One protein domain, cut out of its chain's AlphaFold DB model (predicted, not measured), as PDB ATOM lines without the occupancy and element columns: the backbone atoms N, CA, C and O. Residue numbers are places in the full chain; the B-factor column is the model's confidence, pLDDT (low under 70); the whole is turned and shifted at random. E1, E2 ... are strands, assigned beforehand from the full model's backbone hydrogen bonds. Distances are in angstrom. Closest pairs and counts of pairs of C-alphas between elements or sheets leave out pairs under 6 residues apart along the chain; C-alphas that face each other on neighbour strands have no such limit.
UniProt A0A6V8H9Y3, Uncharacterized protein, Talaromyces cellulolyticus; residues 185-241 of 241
ATOM      1  N   SER A 185     168.487 136.646  98.597       76.81
ATOM      2  CA  SER A 185     169.040 137.997  98.744       76.81
ATOM      3  C   SER A 185     168.313 138.791  99.824       76.81
ATOM      4  O   SER A 185     167.119 138.608 100.030       76.81
ATOM      5  N   LEU A 186     169.027 139.705 100.480       79.56
ATOM      6  CA  LEU A 186     168.456 140.656 101.433       79.56
ATOM      7  C   LEU A 186     168.550 142.067 100.890       79.56
ATOM      8  O   LEU A 186     169.623 142.467 100.418       79.56
ATOM      9  N   THR A 187     167.462 142.814 101.021       86.38
ATOM     10  CA  THR A 187     167.476 144.258 100.829       86.38
ATOM     11  C   THR A 187     167.026 144.968 102.089       86.38
ATOM     12  O   THR A 187     166.170 144.490 102.833       86.38
ATOM     13  N   ASP A 188     167.612 146.128 102.327       87.12
ATOM     14  CA  ASP A 188     167.150 147.043 103.347       87.12
ATOM     15  C   ASP A 188     165.839 147.727 102.917       87.12
ATOM     16  O   ASP A 188     165.308 147.486 101.831       87.12
ATOM     17  N   LEU A 189     165.322 148.606 103.777       87.56
ATOM     18  CA  LEU A 189     164.061 149.319 103.530       87.56
ATOM     19  C   LEU A 189     164.120 150.336 102.373       87.56
ATOM     20  O   LEU A 189     163.081 150.853 101.973       87.56
ATOM     21  N   GLU A 190     165.307 150.635 101.845       87.50
ATOM     22  CA  GLU A 190     165.507 151.493 100.669       87.50
ATOM     23  C   GLU A 190     165.796 150.675  99.396       87.50
ATOM     24  O   GLU A 190     165.984 151.240  98.318       87.50
ATOM     25  N   GLY A 191     165.817 149.342  99.495       84.12
ATOM     26  CA  GLY A 191     166.135 148.447  98.387       84.12
ATOM     27  C   GLY A 191     167.636 148.259  98.139       84.12
ATOM     28  O   GLY A 191     168.015 147.598  97.168       84.12
ATOM     29  N   ASN A 192     168.514 148.788  98.997       84.31
ATOM     30  CA  ASN A 192     169.945 148.513  98.911       84.31
ATOM     31  C   ASN A 192     170.237 147.111  99.466       84.31
ATOM     32  O   ASN A 192     169.549 146.654 100.374       84.31
ATOM     33  N   PRO A 193     171.280 146.406  98.999       80.38
ATOM     34  CA  PRO A 193     171.615 145.105  99.568       80.38
ATOM     35  C   PRO A 193     171.935 145.189 101.072       80.38
ATOM     36  O   PRO A 193     172.637 146.100 101.498       80.38
ATOM     37  N   GLY A 194     171.516 144.209 101.875       80.56
ATOM     38  CA  GLY A 194     171.799 144.169 103.320       80.56
ATOM     39  C   GLY A 194     170.581 144.484 104.192       80.56
ATOM     40  O   GLY A 194     169.484 144.038 103.879       80.56
ATOM     41  N   PHE A 195     170.788 145.184 105.312       83.38
ATOM     42  CA  PHE A 195     169.734 145.549 106.272       83.38
ATOM     43  C   PHE A 195     169.824 147.014 106.725       83.38
ATOM     44  O   PHE A 195     170.893 147.629 106.698       83.38
ATOM     45  N   SER A 196     168.691 147.554 107.175       87.38
ATOM     46  CA  SER A 196     168.589 148.836 107.875       87.38
ATOM     47  C   SER A 196     168.851 148.648 109.369       87.38
ATOM     48  O   SER A 196     168.377 147.679 109.965       87.38
ATOM     49  N   VAL A 197     169.557 149.593 109.990       86.50
ATOM     50  CA  VAL A 197     169.777 149.660 111.442       86.50
ATOM     51  C   VAL A 197     169.155 150.928 111.991       86.50
ATOM     52  O   VAL A 197     169.493 152.028 111.547       86.50
ATOM     53  N   PHE A 198     168.315 150.773 113.008       85.88
ATOM     54  CA  PHE A 198     167.760 151.875 113.779       85.88
ATOM     55  C   PHE A 198     168.199 151.762 115.232       85.88
ATOM     56  O   PHE A 198     168.072 150.701 115.845       85.88
ATOM     57  N   ILE A 199     168.690 152.865 115.797       83.75
ATOM     58  CA  ILE A 199     168.991 152.955 117.228       83.75
ATOM     59  C   ILE A 199     168.097 154.020 117.843       83.75
ATOM     60  O   ILE A 199     168.085 155.176 117.407       83.75
ATOM     61  N   ARG A 200     167.347 153.624 118.868       84.31
ATOM     62  CA  ARG A 200     166.364 154.462 119.553       84.31
ATOM     63  C   ARG A 200     166.721 154.602 121.023       84.31
ATOM     64  O   ARG A 200     167.298 153.687 121.615       84.31
ATOM     65  N   GLU A 201     166.338 155.718 121.624       81.31
ATOM     66  CA  GLU A 201     166.322 155.814 123.083       81.31
ATOM     67  C   GLU A 201     165.339 154.785 123.680       81.31
ATOM     68  O   GLU A 201     164.565 154.128 122.969       81.31
ATOM     69  N   ASN A 202     165.422 154.553 124.994       71.94
ATOM     70  CA  ASN A 202     164.583 153.542 125.650       71.94
ATOM     71  C   ASN A 202     163.082 153.841 125.496       71.94
ATOM     72  O   ASN A 202     162.273 152.912 125.520       71.94
ATOM     73  N   ASP A 203     162.709 155.104 125.267       67.50
ATOM     74  CA  ASP A 203     161.413 155.472 124.723       67.50
ATOM     75  C   ASP A 203     161.451 155.353 123.187       67.50
ATOM     76  O   ASP A 203     162.043 156.143 122.462       67.50
ATOM     77  N   THR A 204     160.797 154.325 122.651       59.66
ATOM     78  CA  THR A 204     160.847 153.888 121.237       59.66
ATOM     79  C   THR A 204     160.491 154.945 120.169       59.66
ATOM     80  O   THR A 204     160.515 154.656 118.970       59.66
ATOM     81  N   LYS A 205     160.174 156.176 120.570       67.19
ATOM     82  CA  LYS A 205     159.811 157.298 119.704       67.19
ATOM     83  C   LYS A 205     161.019 158.071 119.172       67.19
ATOM     84  O   LYS A 205     160.939 158.571 118.053       67.19
ATOM     85  N   ASN A 206     162.129 158.131 119.910       73.81
ATOM     86  CA  ASN A 206     163.269 158.971 119.532       73.81
ATOM     87  C   ASN A 206     164.329 158.165 118.776       73.81
ATOM     88  O   ASN A 206     165.103 157.410 119.364       73.81
ATOM     89  N   LEU A 207     164.357 158.328 117.450       74.56
ATOM     90  CA  LEU A 207     165.414 157.809 116.581       74.56
ATOM     91  C   LEU A 207     166.679 158.648 116.739       74.56
ATOM     92  O   LEU A 207     166.667 159.854 116.515       74.56
ATOM     93  N   THR A 208     167.776 157.986 117.090       68.38
ATOM     94  CA  THR A 208     169.090 158.626 117.255       68.38
ATOM     95  C   THR A 208     170.036 158.305 116.109       68.38
ATOM     96  O   THR A 208     170.890 159.121 115.772       68.38
ATOM     97  N   VAL A 209     169.881 157.132 115.491       74.62
ATOM     98  CA  VAL A 209     170.724 156.673 114.385       74.62
ATOM     99  C   VAL A 209     169.876 155.895 113.393       74.62
ATOM    100  O   VAL A 209     169.119 155.007 113.792       74.62
ATOM    101  N   THR A 210     170.079 156.189 112.111       83.31
ATOM    102  CA  THR A 210     169.556 155.423 110.979       83.31
ATOM    103  C   THR A 210     170.712 155.093 110.045       83.31
ATOM    104  O   THR A 210     171.467 155.986 109.657       83.31
ATOM    105  N   ARG A 211     170.871 153.815 109.692       82.62
ATOM    106  CA  ARG A 211     171.842 153.364 108.686       82.62
ATOM    107  C   ARG A 211     171.176 152.405 107.709       82.62
ATOM    108  O   ARG A 211     170.461 151.505 108.133       82.62
ATOM    109  N   HIS A 212     171.479 152.581 106.432       83.19
ATOM    110  CA  HIS A 212     171.042 151.740 105.319       83.19
ATOM    111  C   HIS A 212     172.269 151.073 104.676       83.19
ATOM    112  O   HIS A 212     173.404 151.497 104.914       83.19
ATOM    113  N   GLY A 213     172.072 149.992 103.924       73.69
ATOM    114  CA  GLY A 213     173.134 149.270 103.220       73.69
ATOM    115  C   GLY A 213     174.121 148.543 104.138       73.69
ATOM    116  O   GLY A 213     175.284 148.353 103.779       73.69
ATOM    117  N   CYS A 214     173.706 148.149 105.348       73.31
ATOM    118  CA  CYS A 214     174.588 147.407 106.246       73.31
ATOM    119  C   CYS A 214     174.743 145.964 105.739       73.31
ATOM    120  O   CYS A 214     173.803 145.173 105.778       73.31
ATOM    121  N   HIS A 215     175.937 145.614 105.253       68.75
ATOM    122  CA  HIS A 215     176.230 144.284 104.692       68.75
ATOM    123  C   HIS A 215     176.884 143.316 105.688       68.75
ATOM    124  O   HIS A 215     177.023 142.127 105.413       68.75
ATOM    125  N   THR A 216     177.354 143.820 106.827       60.03
ATOM    126  CA  THR A 216     178.151 143.042 107.776       60.03
ATOM    127  C   THR A 216     177.362 142.799 109.054       60.03
ATOM    128  O   THR A 216     176.917 143.747 109.693       60.03
ATOM    129  N   SER A 217     177.269 141.542 109.498       55.47
ATOM    130  CA  SER A 217     176.705 141.195 110.816       55.47
ATOM    131  C   SER A 217     177.610 141.582 111.992       55.47
ATOM    132  O   SER A 217     177.312 141.254 113.136       55.47
ATOM    133  N   SER A 218     178.716 142.288 111.739       57.31
ATOM    134  CA  SER A 218     179.705 142.711 112.738       57.31
ATOM    135  C   SER A 218     179.215 143.815 113.679       57.31
ATOM    136  O   SER A 218     180.015 144.385 114.423       57.31
ATOM    137  N   TYR A 219     177.917 144.116 113.692       58.31
ATOM    138  CA  TYR A 219     177.348 144.986 114.704       58.31
ATOM    139  C   TYR A 219     177.372 144.282 116.070       58.31
ATOM    140  O   TYR A 219     176.546 143.422 116.371       58.31
ATOM    141  N   SER A 220     178.354 144.645 116.895       59.16
ATOM    142  CA  SER A 220     178.431 144.256 118.302       59.16
ATOM    143  C   SER A 220     177.844 145.387 119.146       59.16
ATOM    144  O   SER A 220     178.505 146.416 119.300       59.16
ATOM    145  N   PRO A 221     176.644 145.230 119.733       56.66
ATOM    146  CA  PRO A 221     176.109 146.233 120.655       56.66
ATOM    147  C   PRO A 221     176.899 146.290 121.975       56.66
ATOM    148  O   PRO A 221     176.749 147.225 122.762       56.66
ATOM    149  N   LEU A 222     177.746 145.288 122.233       50.59
ATOM    150  CA  LEU A 222     178.583 145.194 123.421       50.59
ATOM    151  C   LEU A 222     179.798 146.119 123.273       50.59
ATOM    152  O   LEU A 222     180.671 145.870 122.443       50.59
ATOM    153  N   GLY A 223     179.837 147.174 124.091       53.47
ATOM    154  CA  GLY A 223     180.948 148.132 124.170       53.47
ATOM    155  C   GLY A 223     180.824 149.358 123.261       53.47
ATOM    156  O   GLY A 223     181.693 150.225 123.302       53.47
ATOM    157  N   SER A 224     179.751 149.470 122.471       61.69
ATOM    158  CA  SER A 224     179.461 150.689 121.714       61.69
ATOM    159  C   SER A 224     178.650 151.668 122.564       61.69
ATOM    160  O   SER A 224     177.531 151.363 122.978       61.69
ATOM    161  N   ASN A 225     179.179 152.880 122.769       64.88
ATOM    162  CA  ASN A 225     178.420 153.988 123.366       64.88
ATOM    163  C   ASN A 225     177.160 154.323 122.553       64.88
ATOM    164  O   ASN A 225     176.199 154.857 123.097       64.88
ATOM    165  N   GLU A 226     177.155 154.007 121.256       70.00
ATOM    166  CA  GLU A 226     176.038 154.292 120.360       70.00
ATOM    167  C   GLU A 226     174.786 153.486 120.722       70.00
ATOM    168  O   GLU A 226     173.679 153.984 120.534       70.00
ATOM    169  N   SER A 227     174.960 152.276 121.265       71.06
ATOM    170  CA  SER A 227     173.898 151.309 121.574       71.06
ATOM    171  C   SER A 227     173.716 151.028 123.062       71.06
ATOM    172  O   SER A 227     172.852 150.239 123.444       71.06
ATOM    173  N   PHE A 228     174.536 151.639 123.918       73.75
ATOM    174  CA  PHE A 228     174.464 151.447 125.360       73.75
ATOM    175  C   PHE A 228     173.123 151.955 125.907       73.75
ATOM    176  O   PHE A 228     172.785 153.121 125.721       73.75
ATOM    177  N   GLN A 229     172.368 151.076 126.581       75.31
ATOM    178  CA  GLN A 229     171.027 151.368 127.117       75.31
ATOM    179  C   GLN A 229     170.068 151.967 126.073       75.31
ATOM    180  O   GLN A 229     169.326 152.901 126.372       75.31
ATOM    181  N   ARG A 230     170.115 151.454 124.842       79.62
ATOM    182  CA  ARG A 230     169.271 151.881 123.722       79.62
ATOM    183  C   ARG A 230     168.651 150.673 123.031       79.62
ATOM    184  O   ARG A 230     169.195 149.571 123.083       79.62
ATOM    185  N   ASN A 231     167.528 150.891 122.356       80.50
ATOM    186  CA  ASN A 231     166.887 149.868 121.538       80.50
ATOM    187  C   ASN A 231     167.550 149.826 120.160       80.50
ATOM    188  O   ASN A 231     167.657 150.860 119.501       80.50
ATOM    189  N   VAL A 232     167.962 148.636 119.721       82.31
ATOM    190  CA  VAL A 232     168.519 148.414 118.382       82.31
ATOM    191  C   VAL A 232     167.553 147.554 117.584       82.31
ATOM    192  O   VAL A 232     167.192 146.459 118.006       82.31
ATOM    193  N   GLU A 233     167.158 148.050 116.422       84.88
ATOM    194  CA  GLU A 233     166.239 147.396 115.502       84.88
ATOM    195  C   GLU A 233     166.957 147.167 114.165       84.88
ATOM    196  O   GLU A 233     167.560 148.084 113.604       84.88
ATOM    197  N   LEU A 234     166.923 145.923 113.682       85.38
ATOM    198  CA  LEU A 234     167.509 145.503 112.410       85.38
ATOM    199  C   LEU A 234     166.369 145.070 111.489       85.38
ATOM    200  O   LEU A 234     165.619 144.164 111.851       85.38
ATOM    201  N   VAL A 235     166.230 145.703 110.325       86.94
ATOM    202  CA  VAL A 235     165.112 145.450 109.402       86.94
ATOM    203  C   VAL A 235     165.635 145.164 108.003       86.94
ATOM    204  O   VAL A 235     166.448 145.924 107.477       86.94
ATOM    205  N   ALA A 236     165.159 144.083 107.397       86.44
ATOM    206  CA  ALA A 236     165.434 143.732 106.011       86.44
ATOM    207  C   ALA A 236     164.303 142.877 105.442       86.44
ATOM    208  O   ALA A 236     163.670 142.118 106.181       86.44
ATOM    209  N   ASP A 237     164.132 142.952 104.128       87.06
ATOM    210  CA  ASP A 237     163.302 142.038 103.360       87.06
ATOM    211  C   ASP A 237     164.172 140.910 102.799       87.06
ATOM    212  O   ASP A 237     165.218 141.142 102.186       87.06
ATOM    213  N   PHE A 238     163.746 139.667 103.031       84.75
ATOM    214  CA  PHE A 238     164.415 138.472 102.527       84.75
ATOM    215  C   PHE A 238     163.688 137.924 101.299       84.75
ATOM    216  O   PHE A 238     162.507 137.583 101.362       84.75
ATOM    217  N   TYR A 239     164.429 137.778 100.205       81.81
ATOM    218  CA  TYR A 239     163.963 137.203  98.952       81.81
ATOM    219  C   TYR A 239     164.626 135.835  98.762       81.81
ATOM    220  O   TYR A 239     165.812 135.793  98.419       81.81
ATOM    221  N   PRO A 240     163.916 134.720  99.009       78.75
ATOM    222  CA  PRO A 240     164.465 133.387  98.780       78.75
ATOM    223  C   PRO A 240     164.763 133.164  97.288       78.75
ATOM    224  O   PRO A 240     164.037 133.666  96.428       78.75
ATOM    225  N   SER A 241     165.838 132.423  97.003       71.38
ATOM    226  CA  SER A 241     166.249 131.984  95.657       71.38
ATOM    227  C   SER A 241     165.516 130.730  95.198       71.38
ATOM    228  O   SER A 241     165.381 129.820  96.049       71.38
TER     229      SER A 241
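What this domain is: This is residues 185 to 241 of the 241 residues of an uncharacterized protein of Talaromyces cellulolyticus (UniProt A0A6V8H9Y3). A narrow sheet of three antiparallel strands, in the order E3, E2, E4, is prolonged at one end by a small two-stranded ladder of E1 and E5, with E4 running on into E5. A long loop, residues 215 to 230, arches over one face of the sheet and leads from E3 back to E4. The printed part has 57 residues, with no named helix and five named strands, E1 to E5 in chain order; the class is all strand, though under half of the residues, 25, are in named elements. The whole is only just compact, close to loose, with a radius of gyration of the C-alphas of 12.1 A, and is elongated, spanning 37 by 23 by 14 A.

Where its parts are: E2, residues 195 to 200, measures 16.3 A from first to last C-alpha, beginning at C-alpha 195 at (169.734, 145.549, 106.272). E3, residues 207 to 214, is the longest strand by residues and measures 17.3 A. E4, residues 231 to 235, measures 13.0 A. E1, residues 185 to 187, measures 6.8 A and begins at C-alpha 185 at (169.040, 137.997, 98.744). E5, residues 237 to 239, measures 6.6 A and ends at C-alpha 239 at (163.963, 137.203, 98.952).

How they stand to each other: E2 is the inner strand of the larger sheet, and E3 and E4 are its edge strands. E2 and E3 form a hairpin, antiparallel at 167 degrees, with N 197 and O 211 within hydrogen-bond range at 2.8 A. E2 and E4 are antiparallel at 160 degrees, with N 198 and O 233 within hydrogen-bond range at 2.9 A. E4 runs on into E5 across a break of 1 residue, at 30 degrees; the two meet only through their link. E1 and E5 are antiparallel at 155 degrees; C-alphas 186 and 238 face each other at 4.7 A, and N 185 and O 239 are within hydrogen-bond range at 2.8 A. The closest C-alphas of E1 and E2 are those of Thr 187 and Phe 195, 6.0 A apart. E1 and E4 are apart, as are E3 and E5.

The domain as a whole: The two C-alphas farthest apart, those of Asp 203 and Ser 241, the chain's last residue, are 37.7 A apart. The printed part has no cut. The link from E3 to E4, with 16 residues, is long; those from E1 to E2 and from E2 to E3 are short, and that from E4 to E5 is tight. The mean pLDDT of the printed part is 75.6; residues 203 to 205, residue 208 and residues 215 to 225 are under 70.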